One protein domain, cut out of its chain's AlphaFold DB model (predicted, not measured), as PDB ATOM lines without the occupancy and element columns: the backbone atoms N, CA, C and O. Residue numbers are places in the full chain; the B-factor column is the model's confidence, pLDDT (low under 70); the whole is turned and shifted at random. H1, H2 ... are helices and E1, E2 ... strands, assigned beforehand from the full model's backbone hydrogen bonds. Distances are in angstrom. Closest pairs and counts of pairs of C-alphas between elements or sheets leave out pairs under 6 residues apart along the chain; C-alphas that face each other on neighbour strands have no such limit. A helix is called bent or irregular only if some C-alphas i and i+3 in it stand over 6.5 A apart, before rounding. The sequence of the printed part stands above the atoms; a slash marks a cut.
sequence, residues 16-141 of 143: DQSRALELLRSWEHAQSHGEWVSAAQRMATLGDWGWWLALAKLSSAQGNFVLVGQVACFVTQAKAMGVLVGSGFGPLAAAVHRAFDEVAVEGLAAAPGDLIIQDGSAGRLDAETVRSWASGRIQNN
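This is residues 16 to 141 of the 143 residues of an uncharacterized protein of Propionibacteriaceae bacterium (UniProt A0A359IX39). One long helix, H4, runs through the middle of a rounded cluster of helices, with H3 and H5 packed nearly along it as an up-and-down bundle, each helix running against the one before it. H1 crosses H4 on the side away from H5, with H2 folded back along H1; H6 packs across H5 and H4, and a small strand hairpin, E1 and E2, packs through E1 on H4 between H1 and H6. The printed part has 126 residues with six named helices and two named strands, in the order H1, H2, H3, H4, H5, E1, E2, H6; the sheet E1 - E2 is antiparallel and the class is mostly helix. The whole is compact, with a radius of gyration of the C-alphas of 13.2 A and spans of 33 by 27 by 25 A.

E1, residues 116 to 119, and E2, residues 123 to 126, are an antiparallel hairpin with 143 degrees between their directions. N 117 and O 125 are 2.8 A apart, as are N 123 and O 119, both within hydrogen-bond range. The closest C-alphas of E1 and H4, residues 65 to 84, are those of Ile 117 and Gly 69, 5.8 A apart. H4 is the hub, touching four other helices. H3, residues 49 to 61, forms a helical hairpin with H4; they touch at Ala 56 and Val 68, their closest C-alphas, 5.2 A, at a shallow tilt of 20 degrees, H4 with residues 65 to 71 alone. H5, residues 94 to 108, also forms a helical hairpin with H4, at a shallow tilt of 24 degrees, opposite ways; their closest C-alphas are those of Ala 72 and Ala 104, 6.2 A. H3 and H5 touch and run the same way at a shallow tilt of 17 degrees, the C-alphas of Ser 60 and Gly 107 coming closest at 4.9 A. H6, residues 127 to 139, touches H5 at a steep tilt of 37 degrees, only just past shallow, opposite ways, with Asp 101 and Ala 134 closest, their C-alphas 4.8 A apart. H1, residues 16 to 33, touches H4 at a steep tilt of 48 degrees, the same way, with the C-alphas of Leu 21 and Leu 67 closest at 6.5 A; here H4 takes part with residues 67 to 74 alone. H2, residues 36 to 44, forms a helical hairpin with H1 at a shallow tilt of 9 degrees, the C-alphas of Ala 30 and Trp 36 being closest at 5.2 A. H1 and H5 are apart, and so are H2 and H3. Every O i to N i+4 pair is within hydrogen-bond range in H2, H3, H5 and H6; H1 has 12 of 14 and H4 14 of 16.

E1 and E2 measure 9.6 A and 10.1 A from first to last C-alpha. H4 measures 28.5 A; it has a kink of 42 degrees near residue 78 and is irregular, C-alphas 80 and 83 being 9.2 A apart. H1 measures 25.7 A and begins at C-alpha 16 (40.579, -12.940, -16.047). H5 measures 20.8 A, H3 and H6 18.4 A each, and H2 12.2 A. C-alpha 65, where H4 begins, is at (52.072, -20.799, -21.619), and H6 ends at C-alpha 139 (45.610, -36.949, -35.470).

The two C-alphas farthest apart are those of Gly 86 and Gly 113, 35.8 A. The printed part has no cut and no long link; the links H4 to H5 and H5 to E1 are short, and the others are tight. The mean pLDDT of the printed part is 86.7, with residues 83 to 89 and 120 to 121 under 70.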
ATOM      1  N   ASP A  16      41.209 -11.646 -15.799       89.38
ATOM      2  CA  ASP A  16      40.579 -12.940 -16.047       89.38
ATOM      3  C   ASP A  16      41.584 -14.097 -16.078       89.38
ATOM      4  O   ASP A  16      41.262 -15.191 -15.614       89.38
ATOM      5  N   GLN A  17      42.817 -13.870 -16.549       90.38
ATOM      6  CA  GLN A  17      43.875 -14.889 -16.533       90.38
ATOM      7  C   GLN A  17      44.264 -15.278 -15.105       90.38
ATOM      8  O   GLN A  17      44.395 -16.464 -14.805       90.38
ATOM      9  N   SER A  18      44.399 -14.296 -14.211       90.19
ATOM     10  CA  SER A  18      44.750 -14.551 -12.808       90.19
ATOM     11  C   SER A  18      43.649 -15.334 -12.092       90.19
ATOM     12  O   SER A  18      43.920 -16.350 -11.450       90.19
ATOM     13  N   ARG A  19      42.388 -14.924 -12.279       90.56
ATOM     14  CA  ARG A  19      41.216 -15.617 -11.715       90.56
ATOM     15  C   ARG A  19      41.072 -17.038 -12.260       90.56
ATOM     16  O   ARG A  19      40.754 -17.957 -11.510       90.56
ATOM     17  N   ALA A  20      41.327 -17.233 -13.553       92.25
ATOM     18  CA  ALA A  20      41.297 -18.552 -14.173       92.25
ATOM     19  C   ALA A  20      42.372 -19.484 -13.598       92.25
ATOM     20  O   ALA A  20      42.053 -20.614 -13.240       92.25
ATOM     21  N   LEU A  21      43.615 -19.009 -13.440       90.19
ATOM     22  CA  LEU A  21      44.704 -19.783 -12.824       90.19
ATOM     23  C   LEU A  21      44.369 -20.216 -11.388       90.19
ATOM     24  O   LEU A  21      44.651 -21.345 -10.990       90.19
ATOM     25  N   GLU A  22      43.756 -19.337 -10.593       89.50
ATOM     26  CA  GLU A  22      43.311 -19.675  -9.237       89.50
ATOM     27  C   GLU A  22      42.269 -20.793  -9.226       89.50
ATOM     28  O   GLU A  22      42.398 -21.751  -8.456       89.50
ATOM     29  N   LEU A  23      41.264 -20.712 -10.099       88.56
ATOM     30  CA  LEU A  23      40.241 -21.748 -10.177       88.56
ATOM     31  C   LEU A  23      40.769 -23.058 -10.776       88.56
ATOM     32  O   LEU A  23      40.356 -24.121 -10.320       88.56
ATOM     33  N   LEU A  24      41.719 -23.011 -11.715       89.44
ATOM     34  CA  LEU A  24      42.394 -24.200 -12.255       89.44
ATOM     35  C   LEU A  24      43.169 -24.950 -11.162       89.44
ATOM     36  O   LEU A  24      43.024 -26.163 -11.030       89.44
ATOM     37  N   ARG A  25      43.881 -24.235 -10.281       84.44
ATOM     38  CA  ARG A  25      44.500 -24.847  -9.089       84.44
ATOM     39  C   ARG A  25      43.461 -25.468  -8.153       84.44
ATOM     40  O   ARG A  25      43.670 -26.553  -7.613       84.44
ATOM     41  N   SER A  26      42.316 -24.807  -7.964       79.62
ATOM     42  CA  SER A  26      41.216 -25.372  -7.170       79.62
ATOM     43  C   SER A  26      40.600 -26.614  -7.823       79.62
ATOM     44  O   SER A  26      40.151 -27.506  -7.105       79.62
ATOM     45  N   TRP A  27      40.548 -26.675  -9.153       81.75
ATOM     46  CA  TRP A  27      40.068 -27.832  -9.902       81.75
ATOM     47  C   TRP A  27      40.982 -29.045  -9.701       81.75
ATOM     48  O   TRP A  27      40.495 -30.128  -9.381       81.75
ATOM     49  N   GLU A  28      42.296 -28.846  -9.786       79.31
ATOM     50  CA  GLU A  28      43.305 -29.878  -9.512       79.31
ATOM     51  C   GLU A  28      43.250 -30.392  -8.066       79.31
ATOM     52  O   GLU A  28      43.492 -31.568  -7.815       79.31
ATOM     53  N   HIS A  29      42.908 -29.531  -7.103       79.75
ATOM     54  CA  HIS A  29      42.682 -29.957  -5.723       79.75
ATOM     55  C   HIS A  29      41.391 -30.780  -5.579       79.75
ATOM     56  O   HIS A  29      41.383 -31.791  -4.875       79.75
ATOM     57  N   ALA A  30      40.318 -30.381  -6.269       77.69
ATOM     58  CA  ALA A  30      39.014 -31.043  -6.228       77.69
ATOM     59  C   ALA A  30      39.037 -32.448  -6.864       77.69
ATOM     60  O   ALA A  30      38.574 -33.393  -6.223       77.69
ATOM     61  N   GLN A  31      39.647 -32.585  -8.053       73.62
ATOM     62  CA  GLN A  31      40.848 -33.416  -8.189       73.62
ATOM     63  C   GLN A  31      41.062 -34.595  -7.229       73.62
ATOM     64  O   GLN A  31      40.731 -35.749  -7.434       73.62
ATOM     65  N   SER A  32      41.778 -34.316  -6.160       75.00
ATOM     66  CA  SER A  32      42.269 -35.362  -5.271       75.00
ATOM     67  C   SER A  32      41.255 -35.735  -4.181       75.00
ATOM     68  O   SER A  32      41.478 -36.700  -3.456       75.00
ATOM     69  N   HIS A  33      40.147 -34.990  -4.056       74.88
ATOM     70  CA  HIS A  33      39.262 -35.024  -2.882       74.88
ATOM     71  C   HIS A  33      37.785 -35.298  -3.197       74.88
ATOM     72  O   HIS A  33      36.957 -35.311  -2.291       74.88
ATOM     73  N   GLY A  34      37.422 -35.541  -4.461       73.94
ATOM     74  CA  GLY A  34      36.041 -35.879  -4.814       73.94
ATOM     75  C   GLY A  34      35.108 -34.678  -5.025       73.94
ATOM     76  O   GLY A  34      33.903 -34.861  -5.179       73.94
ATOM     77  N   GLU A  35      35.631 -33.447  -5.051       79.88
ATOM     78  CA  GLU A  35      34.834 -32.203  -5.020       79.88
ATOM     79  C   GLU A  35      34.553 -31.590  -6.407       79.88
ATOM     80  O   GLU A  35      34.240 -30.401  -6.542       79.88
ATOM     81  N   TRP A  36      34.662 -32.398  -7.462       78.19
ATOM     82  CA  TRP A  36      34.672 -31.981  -8.873       78.19
ATOM     83  C   TRP A  36      33.483 -31.115  -9.277       78.19
ATOM     84  O   TRP A  36      33.645 -30.140 -10.005       78.19
ATOM     85  N   VAL A  37      32.281 -31.448  -8.796       75.81
ATOM     86  CA  VAL A  37      31.043 -30.738  -9.152       75.81
ATOM     87  C   VAL A  37      31.115 -29.274  -8.713       75.81
ATOM     88  O   VAL A  37      30.829 -28.376  -9.504       75.81
ATOM     89  N   SER A  38      31.563 -29.026  -7.480       78.88
ATOM     90  CA  SER A  38      31.673 -27.672  -6.922       78.88
ATOM     91  C   SER A  38      32.772 -26.849  -7.604       78.88
ATOM     92  O   SER A  38      32.618 -25.646  -7.828       78.88
ATOM     93  N   ALA A  39      33.893 -27.483  -7.965       80.94
ATOM     94  CA  ALA A  39      34.973 -26.828  -8.692       80.94
ATOM     95  C   ALA A  39      34.528 -26.447 -10.106       80.94
ATOM     96  O   ALA A  39      34.740 -25.316 -10.534       80.94
ATOM     97  N   ALA A  40      33.822 -27.342 -10.793       79.50
ATOM     98  CA  ALA A  40      33.308 -27.071 -12.123       79.50
ATOM     99  C   ALA A  40      32.267 -25.943 -12.141       79.50
ATOM    100  O   ALA A  40      32.318 -25.079 -13.009       79.50
ATOM    101  N   GLN A  41      31.362 -25.917 -11.156       80.69
ATOM    102  CA  GLN A  41      30.389 -24.832 -10.996       80.69
ATOM    103  C   GLN A  41      31.075 -23.481 -10.798       80.69
ATOM    104  O   GLN A  41      30.689 -22.503 -11.431       80.69
ATOM    105  N   ARG A  42      32.129 -23.424  -9.970       84.44
ATOM    106  CA  ARG A  42      32.940 -22.208  -9.801       84.44
ATOM    107  C   ARG A  42      33.612 -21.797 -11.109       84.44
ATOM    108  O   ARG A  42      33.543 -20.628 -11.475       84.44
ATOM    109  N   MET A  43      34.192 -22.743 -11.842       86.88
ATOM    110  CA  MET A  43      34.809 -22.491 -13.150       86.88
ATOM    111  C   MET A  43      33.798 -21.913 -14.157       86.88
ATOM    112  O   MET A  43      34.126 -20.968 -14.874       86.88
ATOM    113  N   ALA A  44      32.554 -22.403 -14.165       84.31
ATOM    114  CA  ALA A  44      31.502 -21.894 -15.048       84.31
ATOM    115  C   ALA A  44      31.028 -20.478 -14.694       84.31
ATOM    116  O   ALA A  44      30.422 -19.814 -15.532       84.31
ATOM    117  N   THR A  45      31.321 -19.976 -13.486       85.69
ATOM    118  CA  THR A  45      31.034 -18.570 -13.151       85.69
ATOM    119  C   THR A  45      31.927 -17.582 -13.900       85.69
ATOM    120  O   THR A  45      31.547 -16.418 -14.031       85.69
ATOM    121  N   LEU A  46      33.092 -18.019 -14.403       85.50
ATOM    122  CA  LEU A  46      33.953 -17.176 -15.237       85.50
ATOM    123  C   LEU A  46      33.425 -17.049 -16.669       85.50
ATOM    124  O   LEU A  46      33.516 -15.980 -17.267       85.50
ATOM    125  N   GLY A  47      32.836 -18.114 -17.205       87.12
ATOM    126  CA  GLY A  47      32.274 -18.124 -18.547       87.12
ATOM    127  C   GLY A  47      32.057 -19.537 -19.066       87.12
ATOM    128  O   GLY A  47      32.363 -20.507 -18.382       87.12
ATOM    129  N   ASP A  48      31.526 -19.646 -20.282       87.81
ATOM    130  CA  ASP A  48      31.300 -20.917 -20.977       87.81
ATOM    131  C   ASP A  48      32.561 -21.425 -21.709       87.81
ATOM    132  O   ASP A  48      33.623 -20.799 -21.674       87.81
ATOM    133  N   TRP A  49      32.458 -22.552 -22.424       90.25
ATOM    134  CA  TRP A  49      33.576 -23.090 -23.212       90.25
ATOM    135  C   TRP A  49      34.150 -22.091 -24.230       90.25
ATOM    136  O   TRP A  49      35.348 -22.119 -24.505       90.25
ATOM    137  N   GLY A  50      33.321 -21.199 -24.781       91.00
ATOM    138  CA  GLY A  50      33.765 -20.161 -25.708       91.00
ATOM    139  C   GLY A  50      34.622 -19.103 -25.016       91.00
ATOM    140  O   GLY A  50      35.638 -18.683 -25.571       91.00
ATOM    141  N   TRP A  51      34.259 -18.722 -23.791       92.06
ATOM    142  CA  TRP A  51      35.056 -17.824 -22.958       92.06
ATOM    143  C   TRP A  51      36.424 -18.428 -22.616       92.06
ATOM    144  O   TRP A  51      37.448 -17.777 -22.822       92.06
ATOM    145  N   TRP A  52      36.471 -19.696 -22.193       93.19
ATOM    146  CA  TRP A  52      37.739 -20.380 -21.895       93.19
ATOM    147  C   TRP A  52      38.620 -20.548 -23.133       93.19
ATOM    148  O   TRP A  52      39.839 -20.411 -23.047       93.19
ATOM    149  N   LEU A  53      38.022 -20.787 -24.306       94.75
ATOM    150  CA  LEU A  53      38.766 -20.841 -25.563       94.75
ATOM    151  C   LEU A  53      39.344 -19.470 -25.932       94.75
ATOM    152  O   LEU A  53      40.490 -19.381 -26.373       94.75
ATOM    153  N   ALA A  54      38.579 -18.392 -25.736       94.06
ATOM    154  CA  ALA A  54      39.066 -17.032 -25.943       94.06
ATOM    155  C   ALA A  54      40.214 -16.690 -24.977       94.06
ATOM    156  O   ALA A  54      41.217 -16.115 -25.402       94.06
ATOM    157  N   LEU A  55      40.107 -17.110 -23.712       94.94
ATOM    158  CA  LEU A  55      41.163 -16.976 -22.712       94.94
ATOM    159  C   LEU A  55      42.434 -17.725 -23.119       94.94
ATOM    160  O   LEU A  55      43.518 -17.144 -23.065       94.94
ATOM    161  N   ALA A  56      42.321 -18.977 -23.564       95.69
ATOM    162  CA  ALA A  56      43.467 -19.767 -24.010       95.69
ATOM    163  C   ALA A  56      44.173 -19.114 -25.209       95.69
ATOM    164  O   ALA A  56      45.396 -18.990 -25.214       95.69
ATOM    165  N   LYS A  57      43.408 -18.610 -26.188       95.00
ATOM    166  CA  LYS A  57      43.950 -17.887 -27.351       95.00
ATOM    167  C   LYS A  57      44.683 -16.610 -26.951       95.00
ATOM    168  O   LYS A  57      45.792 -16.372 -27.422       95.00
ATOM    169  N   LEU A  58      44.085 -15.806 -26.069       93.75
ATOM    170  CA  LEU A  58      44.718 -14.592 -25.550       93.75
ATOM    171  C   LEU A  58      46.016 -14.922 -24.803       93.75
ATOM    172  O   LEU A  58      47.037 -14.279 -25.027       93.75
ATOM    173  N   SER A  59      45.977 -15.948 -23.953       94.56
ATOM    174  CA  SER A  59      47.123 -16.397 -23.154       94.56
ATOM    175  C   SER A  59      48.261 -16.887 -24.043       94.56
ATOM    176  O   SER A  59      49.406 -16.497 -23.840       94.56
ATOM    177  N   SER A  60      47.938 -17.660 -25.083       94.44
ATOM    178  CA  SER A  60      48.899 -18.096 -26.096       94.44
ATOM    179  C   SER A  60      49.546 -16.907 -26.809       94.44
ATOM    180  O   SER A  60      50.765 -16.855 -26.928       94.44
ATOM    181  N   ALA A  61      48.751 -15.921 -27.238       92.06
ATOM    182  CA  ALA A  61      49.261 -14.729 -27.916       92.06
ATOM    183  C   ALA A  61      50.161 -13.856 -27.019       92.06
ATOM    184  O   ALA A  61      51.021 -13.139 -27.523       92.06
ATOM    185  N   GLN A  62      49.971 -13.915 -25.700       92.75
ATOM    186  CA  GLN A  62      50.755 -13.169 -24.710       92.75
ATOM    187  C   GLN A  62      51.930 -13.966 -24.125       92.75
ATOM    188  O   GLN A  62      52.647 -13.448 -23.272       92.75
ATOM    189  N   GLY A  63      52.132 -15.218 -24.546       92.50
ATOM    190  CA  GLY A  63      53.180 -16.083 -23.998       92.50
ATOM    191  C   GLY A  63      52.903 -16.596 -22.579       92.50
ATOM    192  O   GLY A  63      53.814 -17.070 -21.904       92.50
ATOM    193  N   ASN A  64      51.656 -16.536 -22.103       94.12
ATOM    194  CA  ASN A  64      51.244 -17.147 -20.837       94.12
ATOM    195  C   ASN A  64      51.002 -18.654 -21.031       94.12
ATOM    196  O   ASN A  64      49.875 -19.156 -21.003       94.12
ATOM    197  N   PHE A  65      52.093 -19.378 -21.277       94.38
ATOM    198  CA  PHE A  65      52.072 -20.799 -21.619       94.38
ATOM    199  C   PHE A  65      51.614 -21.694 -20.460       94.38
ATOM    200  O   PHE A  65      51.009 -22.735 -20.710       94.38
ATOM    201  N   VAL A  66      51.835 -21.276 -19.204       93.56
ATOM    202  CA  VAL A  66      51.301 -21.972 -18.016       93.56
ATOM    203  C   VAL A  66      49.784 -22.084 -18.127       93.56
ATOM    204  O   VAL A  66      49.233 -23.175 -18.007       93.56
ATOM    205  N   LEU A  67      49.111 -20.962 -18.399       93.94
ATOM    206  CA  LEU A  67      47.657 -20.929 -18.488       93.94
ATOM    207  C   LEU A  67      47.146 -21.723 -19.695       93.94
ATOM    208  O   LEU A  67      46.181 -22.469 -19.558       93.94
ATOM    209  N   VAL A  68      47.816 -21.632 -20.852       95.88
ATOM    210  CA  VAL A  68      47.485 -22.465 -22.026       95.88
ATOM    211  C   VAL A  68      47.526 -23.951 -21.661       95.88
ATOM    212  O   VAL A  68      46.575 -24.683 -21.934       95.88
ATOM    213  N   GLY A  69      48.601 -24.379 -20.998       94.50
ATOM    214  CA  GLY A  69      48.785 -25.753 -20.556       94.50
ATOM    215  C   GLY A  69      47.723 -26.217 -19.563       94.50
ATOM    216  O   GLY A  69      47.092 -27.251 -19.772       94.50
ATOM    217  N   GLN A  70      47.471 -25.432 -18.514       93.38
ATOM    218  CA  GLN A  70      46.478 -25.789 -17.501       93.38
ATOM    219  C   GLN A  70      45.055 -25.840 -18.071       93.38
ATOM    220  O   GLN A  70      44.284 -26.728 -17.708       93.38
ATOM    221  N   VAL A  71      44.704 -24.948 -19.005       94.12
ATOM    222  CA  VAL A  71      43.411 -25.018 -19.703       94.12
ATOM    223  C   VAL A  71      43.313 -26.289 -20.549       94.12
ATOM    224  O   VAL A  71      42.278 -26.953 -20.515       94.12
ATOM    225  N   ALA A  72      44.373 -26.678 -21.264       94.00
ATOM    226  CA  ALA A  72      44.381 -27.910 -22.057       94.00
ATOM    227  C   ALA A  72      44.177 -29.167 -21.186       94.00
ATOM    228  O   ALA A  72      43.378 -30.048 -21.531       94.00
ATOM    229  N   CYS A  73      44.842 -29.223 -20.029       91.44
ATOM    230  CA  CYS A  73      44.652 -30.267 -19.021       91.44
ATOM    231  C   CYS A  73      43.208 -30.293 -18.499       91.44
ATOM    232  O   CYS A  73      42.547 -31.332 -18.548       91.44
ATOM    233  N   PHE A  74      42.679 -29.137 -18.091       89.50
ATOM    234  CA  PHE A  74      41.298 -29.004 -17.626       89.50
ATOM    235  C   PHE A  74      40.280 -29.504 -18.659       89.50
ATOM    236  O   PHE A  74      39.410 -30.302 -18.319       89.50
ATOM    237  N   VAL A  75      40.399 -29.086 -19.922       90.38
ATOM    238  CA  VAL A  75      39.481 -29.490 -21.000       90.38
ATOM    239  C   VAL A  75      39.529 -31.001 -21.229       90.38
ATOM    240  O   VAL A  75      38.480 -31.639 -21.347       90.38
ATOM    241  N   THR A  76      40.730 -31.586 -21.226       87.81
ATOM    242  CA  THR A  76      40.924 -33.037 -21.374       87.81
ATOM    243  C   THR A  76      40.236 -33.800 -20.240       87.81
ATOM    244  O   THR A  76      39.477 -34.742 -20.482       87.81
ATOM    245  N   GLN A  77      40.453 -33.368 -18.997       84.94
ATOM    246  CA  GLN A  77      39.854 -33.984 -17.814       84.94
ATOM    247  C   GLN A  77      38.329 -33.823 -17.812       84.94
ATOM    248  O   GLN A  77      37.604 -34.794 -17.600       84.94
ATOM    249  N   ALA A  78      37.827 -32.624 -18.112       83.88
ATOM    250  CA  ALA A  78      36.397 -32.357 -18.200       83.88
ATOM    251  C   ALA A  78      35.720 -33.225 -19.273       83.88
ATOM    252  O   ALA A  78      34.629 -33.747 -19.042       83.88
ATOM    253  N   LYS A  79      36.384 -33.449 -20.418       83.56
ATOM    254  CA  LYS A  79      35.906 -34.372 -21.456       83.56
ATOM    255  C   LYS A  79      35.854 -35.815 -20.949       83.56
ATOM    256  O   LYS A  79      34.835 -36.476 -21.144       83.56
ATOM    257  N   ALA A  80      36.917 -36.293 -20.298       82.00
ATOM    258  CA  ALA A  80      37.006 -37.661 -19.779       82.00
ATOM    259  C   ALA A  80      35.952 -37.952 -18.697       82.00
ATOM    260  O   ALA A  80      35.396 -39.047 -18.643       82.00
ATOM    261  N   MET A  81      35.630 -36.955 -17.871       76.19
ATOM    262  CA  MET A  81      34.592 -37.049 -16.840       76.19
ATOM    263  C   MET A  81      33.157 -37.000 -17.404       76.19
ATOM    264  O   MET A  81      32.199 -37.316 -16.693       76.19
ATOM    265  N   GLY A  82      32.982 -36.629 -18.676       70.50
ATOM    266  CA  GLY A  82      31.690 -36.635 -19.361       70.50
ATOM    267  C   GLY A  82      30.622 -35.772 -18.672       70.50
ATOM    268  O   GLY A  82      30.846 -34.611 -18.342       70.50
ATOM    269  N   VAL A  83      29.425 -36.342 -18.475       54.41
ATOM    270  CA  VAL A  83      28.224 -35.652 -17.945       54.41
ATOM    271  C   VAL A  83      28.229 -35.530 -16.410       54.41
ATOM    272  O   VAL A  83      27.431 -34.781 -15.853       54.41
ATOM    273  N   LEU A  84      29.137 -36.222 -15.704       53.06
ATOM    274  CA  LEU A  84      29.253 -36.142 -14.235       53.06
ATOM    275  C   LEU A  84      29.659 -34.743 -13.756       53.06
ATOM    276  O   LEU A  84      29.431 -34.371 -12.604       53.06
ATOM    277  N   VAL A  85      30.200 -33.936 -14.664       51.75
ATOM    278  CA  VAL A  85      30.470 -32.523 -14.455       51.75
ATOM    279  C   VAL A  85      29.187 -31.740 -14.774       51.75
ATOM    280  O   VAL A  85      29.081 -31.083 -15.808       51.75
ATOM    281  N   GLY A  86      28.183 -31.823 -13.889       44.94
ATOM    282  CA  GLY A  86      26.960 -30.996 -13.881       44.94
ATOM    283  C   GLY A  86      27.264 -29.512 -13.623       44.94
ATOM    284  O   GLY A  86      26.816 -28.914 -12.651       44.94
ATOM    285  N   SER A  87      28.116 -28.941 -14.464       50.31
ATOM    286  CA  SER A  87      29.066 -27.889 -14.110       50.31
ATOM    287  C   SER A  87      28.641 -26.479 -14.457       50.31
ATOM    288  O   SER A  87      29.355 -25.549 -14.129       50.31
ATOM    289  N   GLY A  88      27.509 -26.294 -15.127       58.00
ATOM    290  CA  GLY A  88      27.118 -24.987 -15.661       58.00
ATOM    291  C   GLY A  88      27.705 -24.667 -17.042       58.00
ATOM    292  O   GLY A  88      27.188 -23.772 -17.698       58.00
ATOM    293  N   PHE A  89      28.692 -25.429 -17.542       69.00
ATOM    294  CA  PHE A  89      29.258 -25.250 -18.891       69.00
ATOM    295  C   PHE A  89      28.415 -25.843 -20.029       69.00
ATOM    296  O   PHE A  89      28.499 -25.388 -21.170       69.00
ATOM    297  N   GLY A  90      27.633 -26.887 -19.740       71.81
ATOM    298  CA  GLY A  90      27.005 -27.717 -20.770       71.81
ATOM    299  C   GLY A  90      28.001 -28.644 -21.495       71.81
ATOM    300  O   GLY A  90      29.183 -28.697 -21.142       71.81
ATOM    301  N   PRO A  91      27.538 -29.419 -22.492       80.06
ATOM    302  CA  PRO A  91      28.370 -30.394 -23.191       80.06
ATOM    303  C   PRO A  91      29.512 -29.725 -23.968       80.06
ATOM    304  O   PRO A  91      29.305 -28.740 -24.678       80.06
ATOM    305  N   LEU A  92      30.711 -30.306 -23.888       86.06
ATOM    306  CA  LEU A  92      31.846 -29.896 -24.709       86.06
ATOM    307  C   LEU A  92      31.711 -30.490 -26.118       86.06
ATOM    308  O   LEU A  92      31.925 -31.688 -26.336       86.06
ATOM    309  N   ALA A  93      31.345 -29.640 -27.078       88.56
ATOM    310  CA  ALA A  93      31.248 -30.016 -28.483       88.56
ATOM    311  C   ALA A  93      32.625 -30.402 -29.053       88.56
ATOM    312  O   ALA A  93      33.618 -29.725 -28.787       88.56
ATOM    313  N   ALA A  94      32.669 -31.434 -29.904       90.06
ATOM    314  CA  ALA A  94      33.910 -31.938 -30.503       90.06
ATOM    315  C   ALA A  94      34.706 -30.846 -31.246       90.06
ATOM    316  O   ALA A  94      35.920 -30.759 -31.110       90.06
ATOM    317  N   ALA A  95      34.023 -29.946 -31.964       92.69
ATOM    318  CA  ALA A  95      34.674 -28.826 -32.649       92.69
ATOM    319  C   ALA A  95      35.350 -27.836 -31.680       92.69
ATOM    320  O   ALA A  95      36.400 -27.284 -31.992       92.69
ATOM    321  N   VAL A  96      34.764 -27.623 -30.497       92.81
ATOM    322  CA  VAL A  96      35.335 -26.741 -29.470       92.81
ATOM    323  C   VAL A  96      36.513 -27.424 -28.780       92.81
ATOM    324  O   VAL A  96      37.544 -26.794 -28.582       92.81
ATOM    325  N   HIS A  97      36.395 -28.720 -28.481       94.00
ATOM    326  CA  HIS A  97      37.500 -29.519 -27.950       94.00
ATOM    327  C   HIS A  97      38.702 -29.524 -28.903       94.00
ATOM    328  O   HIS A  97      39.816 -29.227 -28.483       94.00
ATOM    329  N   ARG A  98      38.465 -29.743 -30.202       96.00
ATOM    330  CA  ARG A  98      39.504 -29.644 -31.231       96.00
ATOM    331  C   ARG A  98      40.169 -28.267 -31.260       96.00
ATOM    332  O   ARG A  98      41.387 -28.191 -31.337       96.00
ATOM    333  N   ALA A  99      39.394 -27.188 -31.147       96.94
ATOM    334  CA  ALA A  99      39.949 -25.837 -31.115       96.94
ATOM    335  C   ALA A  99      40.839 -25.584 -29.882       96.94
ATOM    336  O   ALA A  99      41.803 -24.829 -29.975       96.94
ATOM    337  N   PHE A 100      40.542 -26.203 -28.735       97.12
ATOM    338  CA  PHE A 100      41.447 -26.177 -27.581       97.12
ATOM    339  C   PHE A 100      42.742 -26.937 -27.856       97.12
ATOM    340  O   PHE A 100      43.812 -26.426 -27.533       97.12
ATOM    341  N   ASP A 101      42.656 -28.119 -28.470       97.25
ATOM    342  CA  ASP A 101      43.844 -28.895 -28.831       97.25
ATOM    343  C   ASP A 101      44.729 -28.135 -29.831       97.25
ATOM    344  O   ASP A 101      45.945 -28.112 -29.670       97.25
ATOM    345  N   GLU A 102      44.143 -27.449 -30.816       97.81
ATOM    346  CA  GLU A 102      44.877 -26.606 -31.772       97.81
ATOM    347  C   GLU A 102      45.626 -25.469 -31.053       97.81
ATOM    348  O   GLU A 102      46.824 -25.288 -31.265       97.81
ATOM    349  N   VAL A 103      44.966 -24.776 -30.117       97.44
ATOM    350  CA  VAL A 103      45.602 -23.727 -29.298       97.44
ATOM    351  C   VAL A 103      46.710 -24.294 -28.408       97.44
ATOM    352  O   VAL A 103      47.746 -23.653 -28.246       97.44
ATOM    353  N   ALA A 104      46.526 -25.486 -27.837       97.00
ATOM    354  CA  ALA A 104      47.555 -26.137 -27.035       97.00
ATOM    355  C   ALA A 104      48.770 -26.529 -27.888       97.00
ATOM    356  O   ALA A 104      49.905 -26.311 -27.471       97.00
ATOM    357  N   VAL A 105      48.545 -27.061 -29.095       97.38
ATOM    358  CA  VAL A 105      49.618 -27.428 -30.027       97.38
ATOM    359  C   VAL A 105      50.420 -26.203 -30.454       97.38
ATOM    360  O   VAL A 105      51.647 -26.214 -30.354       97.38
ATOM    361  N   GLU A 106      49.738 -25.149 -30.905       95.44
ATOM    362  CA  GLU A 106      50.374 -23.920 -31.382       95.44
ATOM    363  C   GLU A 106      51.048 -23.150 -30.242       95.44
ATOM    364  O   GLU A 106      52.213 -22.766 -30.350       95.44
ATOM    365  N   GLY A 107      50.343 -22.962 -29.125       93.69
ATOM    366  CA  GLY A 107      50.825 -22.173 -27.998       93.69
ATOM    367  C   GLY A 107      51.999 -22.821 -27.276       93.69
ATOM    368  O   GLY A 107      52.986 -22.150 -26.982       93.69
ATOM    369  N   LEU A 108      51.943 -24.133 -27.024       95.75
ATOM    370  CA  LEU A 108      53.009 -24.828 -26.298       95.75
ATOM    371  C   LEU A 108      54.227 -25.145 -27.172       95.75
ATOM    372  O   LEU A 108      55.280 -25.479 -26.637       95.75
ATOM    373  N   ALA A 109      54.145 -25.005 -28.500       94.25
ATOM    374  CA  ALA A 109      55.319 -25.139 -29.366       94.25
ATOM    375  C   ALA A 109      56.389 -24.062 -29.105       94.25
ATOM    376  O   ALA A 109      57.562 -24.307 -29.377       94.25
ATOM    377  N   ALA A 110      55.993 -22.903 -28.569       90.88
ATOM    378  CA  ALA A 110      56.889 -21.810 -28.186       90.88
ATOM    379  C   ALA A 110      57.214 -21.784 -26.678       90.88
ATOM    380  O   ALA A 110      57.876 -20.856 -26.212       90.88
ATOM    381  N   ALA A 111      56.737 -22.768 -25.908       92.06
ATOM    382  CA  ALA A 111      56.940 -22.802 -24.467       92.06
ATOM    383  C   ALA A 111      58.404 -23.117 -24.097       92.06
ATOM    384  O   ALA A 111      59.063 -23.895 -24.794       92.06
ATOM    385  N   PRO A 112      58.917 -22.567 -22.979       90.88
ATOM    386  CA  PRO A 112      60.192 -22.987 -22.406       90.88
ATOM    387  C   PRO A 112      60.208 -24.493 -22.115       90.88
ATOM    388  O   PRO A 112      59.221 -25.044 -21.631       90.88
ATOM    389  N   GLY A 113      61.331 -25.164 -22.386       86.38
ATOM    390  CA  GLY A 113      61.455 -26.618 -22.198       86.38
ATOM    391  C   GLY A 113      61.402 -27.079 -20.736       86.38
ATOM    392  O   GLY A 113      61.182 -28.255 -20.471       86.38
ATOM    393  N   ASP A 114      61.581 -26.162 -19.788       90.31
ATOM    394  CA  ASP A 114      61.459 -26.380 -18.345       90.31
ATOM    395  C   ASP A 114      60.076 -25.993 -17.792       90.31
ATOM    396  O   ASP A 114      59.848 -26.059 -16.581       90.31
ATOM    397  N   LEU A 115      59.139 -25.595 -18.660       91.38
ATOM    398  CA  LEU A 115      57.788 -25.246 -18.251       91.38
ATOM    399  C   LEU A 115      57.050 -26.480 -17.731       91.38
ATOM    400  O   LEU A 115      56.766 -27.421 -18.475       91.38
ATOM    401  N   ILE A 116      56.661 -26.411 -16.460       89.88
ATOM    402  CA  ILE A 116      55.850 -27.430 -15.805       89.88
ATOM    403  C   ILE A 116      54.393 -26.980 -15.736       89.88
ATOM    404  O   ILE A 116      54.074 -25.917 -15.201       89.88
ATOM    405  N   ILE A 117      53.513 -27.838 -16.232       89.88
ATOM    406  CA  ILE A 117      52.061 -27.739 -16.163       89.88
ATOM    407  C   ILE A 117      51.585 -28.718 -15.094       89.88
ATOM    408  O   ILE A 117      52.033 -29.863 -15.027       89.88
ATOM    409  N   GLN A 118      50.685 -28.263 -14.233       81.81
ATOM    410  CA  GLN A 118      50.069 -29.124 -13.238       81.81
ATOM    411  C   GLN A 118      48.779 -29.719 -13.813       81.81
ATOM    412  O   GLN A 118      47.946 -29.013 -14.374       81.81
ATOM    413  N   ASP A 119      48.648 -31.036 -13.708       78.44
ATOM    414  CA  ASP A 119      47.473 -31.809 -14.084       78.44
ATOM    415  C   ASP A 119      46.997 -32.576 -12.847       78.44
ATOM    416  O   ASP A 119      47.740 -33.370 -12.271       78.44
ATOM    417  N   GLY A 120      45.758 -32.337 -12.413       66.25
ATOM    418  CA  GLY A 120      45.212 -32.951 -11.198       66.25
ATOM    419  C   GLY A 120      45.206 -34.486 -11.209       66.25
ATOM    420  O   GLY A 120      45.262 -35.092 -10.141       66.25
ATOM    421  N   SER A 121      45.191 -35.111 -12.391       69.56
ATOM    422  CA  SER A 121      45.135 -36.568 -12.556       69.56
ATOM    423  C   SER A 121      46.490 -37.199 -12.874       69.56
ATOM    424  O   SER A 121      46.794 -38.291 -12.396       69.56
ATOM    425  N   ALA A 122      47.311 -36.513 -13.670       73.06
ATOM    426  CA  ALA A 122      48.589 -37.007 -14.174       73.06
ATOM    427  C   ALA A 122      49.804 -36.446 -13.411       73.06
ATOM    428  O   ALA A 122      50.928 -36.901 -13.623       73.06
ATOM    429  N   GLY A 123      49.601 -35.482 -12.510       82.38
ATOM    430  CA  GLY A 123      50.657 -34.850 -11.726       82.38
ATOM    431  C   GLY A 123      51.332 -33.691 -12.462       82.38
ATOM    432  O   GLY A 123      50.678 -32.834 -13.046       82.38
ATOM    433  N   ARG A 124      52.664 -33.609 -12.386       87.25
ATOM    434  CA  ARG A 124      53.443 -32.548 -13.045       87.25
ATOM    435  C   ARG A 124      53.843 -33.021 -14.438       87.25
ATOM    436  O   ARG A 124      54.545 -34.021 -14.553       87.25
ATOM    437  N   LEU A 125      53.414 -32.294 -15.460       89.94
ATOM    438  CA  LEU A 125      53.702 -32.570 -16.864       89.94
ATOM    439  C   LEU A 125      54.593 -31.469 -17.428       89.94
ATOM    440  O   LEU A 125      54.418 -30.299 -17.095       89.94
ATOM    441  N   ASP A 126      55.526 -31.817 -18.304       92.38
ATOM    442  CA  ASP A 126      56.185 -30.816 -19.138       92.38
ATOM    443  C   ASP A 126      55.256 -30.340 -20.273       92.38
ATOM    444  O   ASP A 126      54.280 -31.000 -20.658       92.38
ATOM    445  N   ALA A 127      55.553 -29.155 -20.810       93.00
ATOM    446  CA  ALA A 127      54.792 -28.561 -21.908       93.00
ATOM    447  C   ALA A 127      54.770 -29.425 -23.178       93.00
ATOM    448  O   ALA A 127      53.767 -29.441 -23.898       93.00
ATOM    449  N   GLU A 128      55.845 -30.168 -23.447       94.19
ATOM    450  CA  GLU A 128      55.936 -31.044 -24.611       94.19
ATOM    451  C   GLU A 128      54.955 -32.217 -24.524       94.19
ATOM    452  O   GLU A 128      54.311 -32.556 -25.518       94.19
ATOM    453  N   THR A 129      54.778 -32.792 -23.340       93.88
ATOM    454  CA  THR A 129      53.852 -33.890 -23.074       93.88
ATOM    455  C   THR A 129      52.417 -33.447 -23.329       93.88
ATOM    456  O   THR A 129      51.688 -34.106 -24.074       93.88
ATOM    457  N   VAL A 130      52.023 -32.285 -22.799       94.62
ATOM    458  CA  VAL A 130      50.679 -31.726 -23.023       94.62
ATOM    459  C   VAL A 130      50.449 -31.430 -24.510       94.62
ATOM    460  O   VAL A 130      49.407 -31.794 -25.063       94.62
ATOM    461  N   ARG A 131      51.449 -30.851 -25.190       95.75
ATOM    462  CA  ARG A 131      51.426 -30.615 -26.642       95.75
ATOM    463  C   ARG A 131      51.265 -31.918 -27.433       95.75
ATOM    464  O   ARG A 131      50.471 -31.980 -28.370       95.75
ATOM    465  N   SER A 132      52.016 -32.952 -27.062       95.44
ATOM    466  CA  SER A 132      52.007 -34.263 -27.714       95.44
ATOM    467  C   SER A 132      50.643 -34.940 -27.584       95.44
ATOM    468  O   SER A 132      50.096 -35.430 -28.573       95.44
ATOM    469  N   TRP A 133      50.028 -34.884 -26.402       94.25
ATOM    470  CA  TRP A 133      48.683 -35.417 -26.185       94.25
ATOM    471  C   TRP A 133      47.623 -34.699 -27.024       94.25
ATOM    472  O   TRP A 133      46.794 -35.363 -27.650       94.25
ATOM    473  N   ALA A 134      47.668 -33.364 -27.082       95.44
ATOM    474  CA  ALA A 134      46.770 -32.574 -27.925       95.44
ATOM    475  C   ALA A 134      46.942 -32.916 -29.415       95.44
ATOM    476  O   ALA A 134      45.965 -33.189 -30.116       95.44
ATOM    477  N   SER A 135      48.190 -33.008 -29.887       96.56
ATOM    478  CA  SER A 135      48.495 -33.422 -31.263       96.56
ATOM    479  C   SER A 135      47.974 -34.831 -31.565       96.56
ATOM    480  O   SER A 135      47.326 -35.050 -32.589       96.56
ATOM    481  N   GLY A 136      48.174 -35.774 -30.641       95.44
ATOM    482  CA  GLY A 136      47.670 -37.140 -30.755       95.44
ATOM    483  C   GLY A 136      46.144 -37.201 -30.843       95.44
ATOM    484  O   GLY A 136      45.615 -37.946 -31.668       95.44
ATOM    485  N   ARG A 137      45.413 -36.392 -30.062       94.94
ATOM    486  CA  ARG A 137      43.944 -36.302 -30.170       94.94
ATOM    487  C   ARG A 137      43.496 -35.790 -31.535       94.94
ATOM    488  O   ARG A 137      42.606 -36.399 -32.129       94.94
ATOM    489  N   ILE A 138      44.157 -34.758 -32.065       94.75
ATOM    490  CA  ILE A 138      43.879 -34.213 -33.403       94.75
ATOM    491  C   ILE A 138      44.096 -35.263 -34.492       94.75
ATOM    492  O   ILE A 138      43.228 -35.454 -35.346       94.75
ATOM    493  N   GLN A 139      45.239 -35.952 -34.462       95.19
ATOM    494  CA  GLN A 139      45.610 -36.949 -35.470       95.19
ATOM    495  C   GLN A 139      44.657 -38.150 -35.482       95.19
ATOM    496  O   GLN A 139      44.336 -38.669 -36.547       95.19
ATOM    497  N   ASN A 140      44.173 -38.560 -34.308       93.12
ATOM    498  CA  ASN A 140      43.282 -39.710 -34.153       93.12
ATOM    499  C   ASN A 140      41.789 -39.333 -34.140       93.12
ATOM    500  O   ASN A 140      40.944 -40.197 -33.913       93.12
ATOM    501  N   ASN A 141      41.450 -38.058 -34.368       89.31
ATOM    502  CA  ASN A 141      40.082 -37.535 -34.325       89.31
ATOM    503  C   ASN A 141      39.337 -37.863 -33.009       89.31
ATOM    504  O   ASN A 141      38.150 -38.191 -33.009       89.31
TER     505      ASN A 141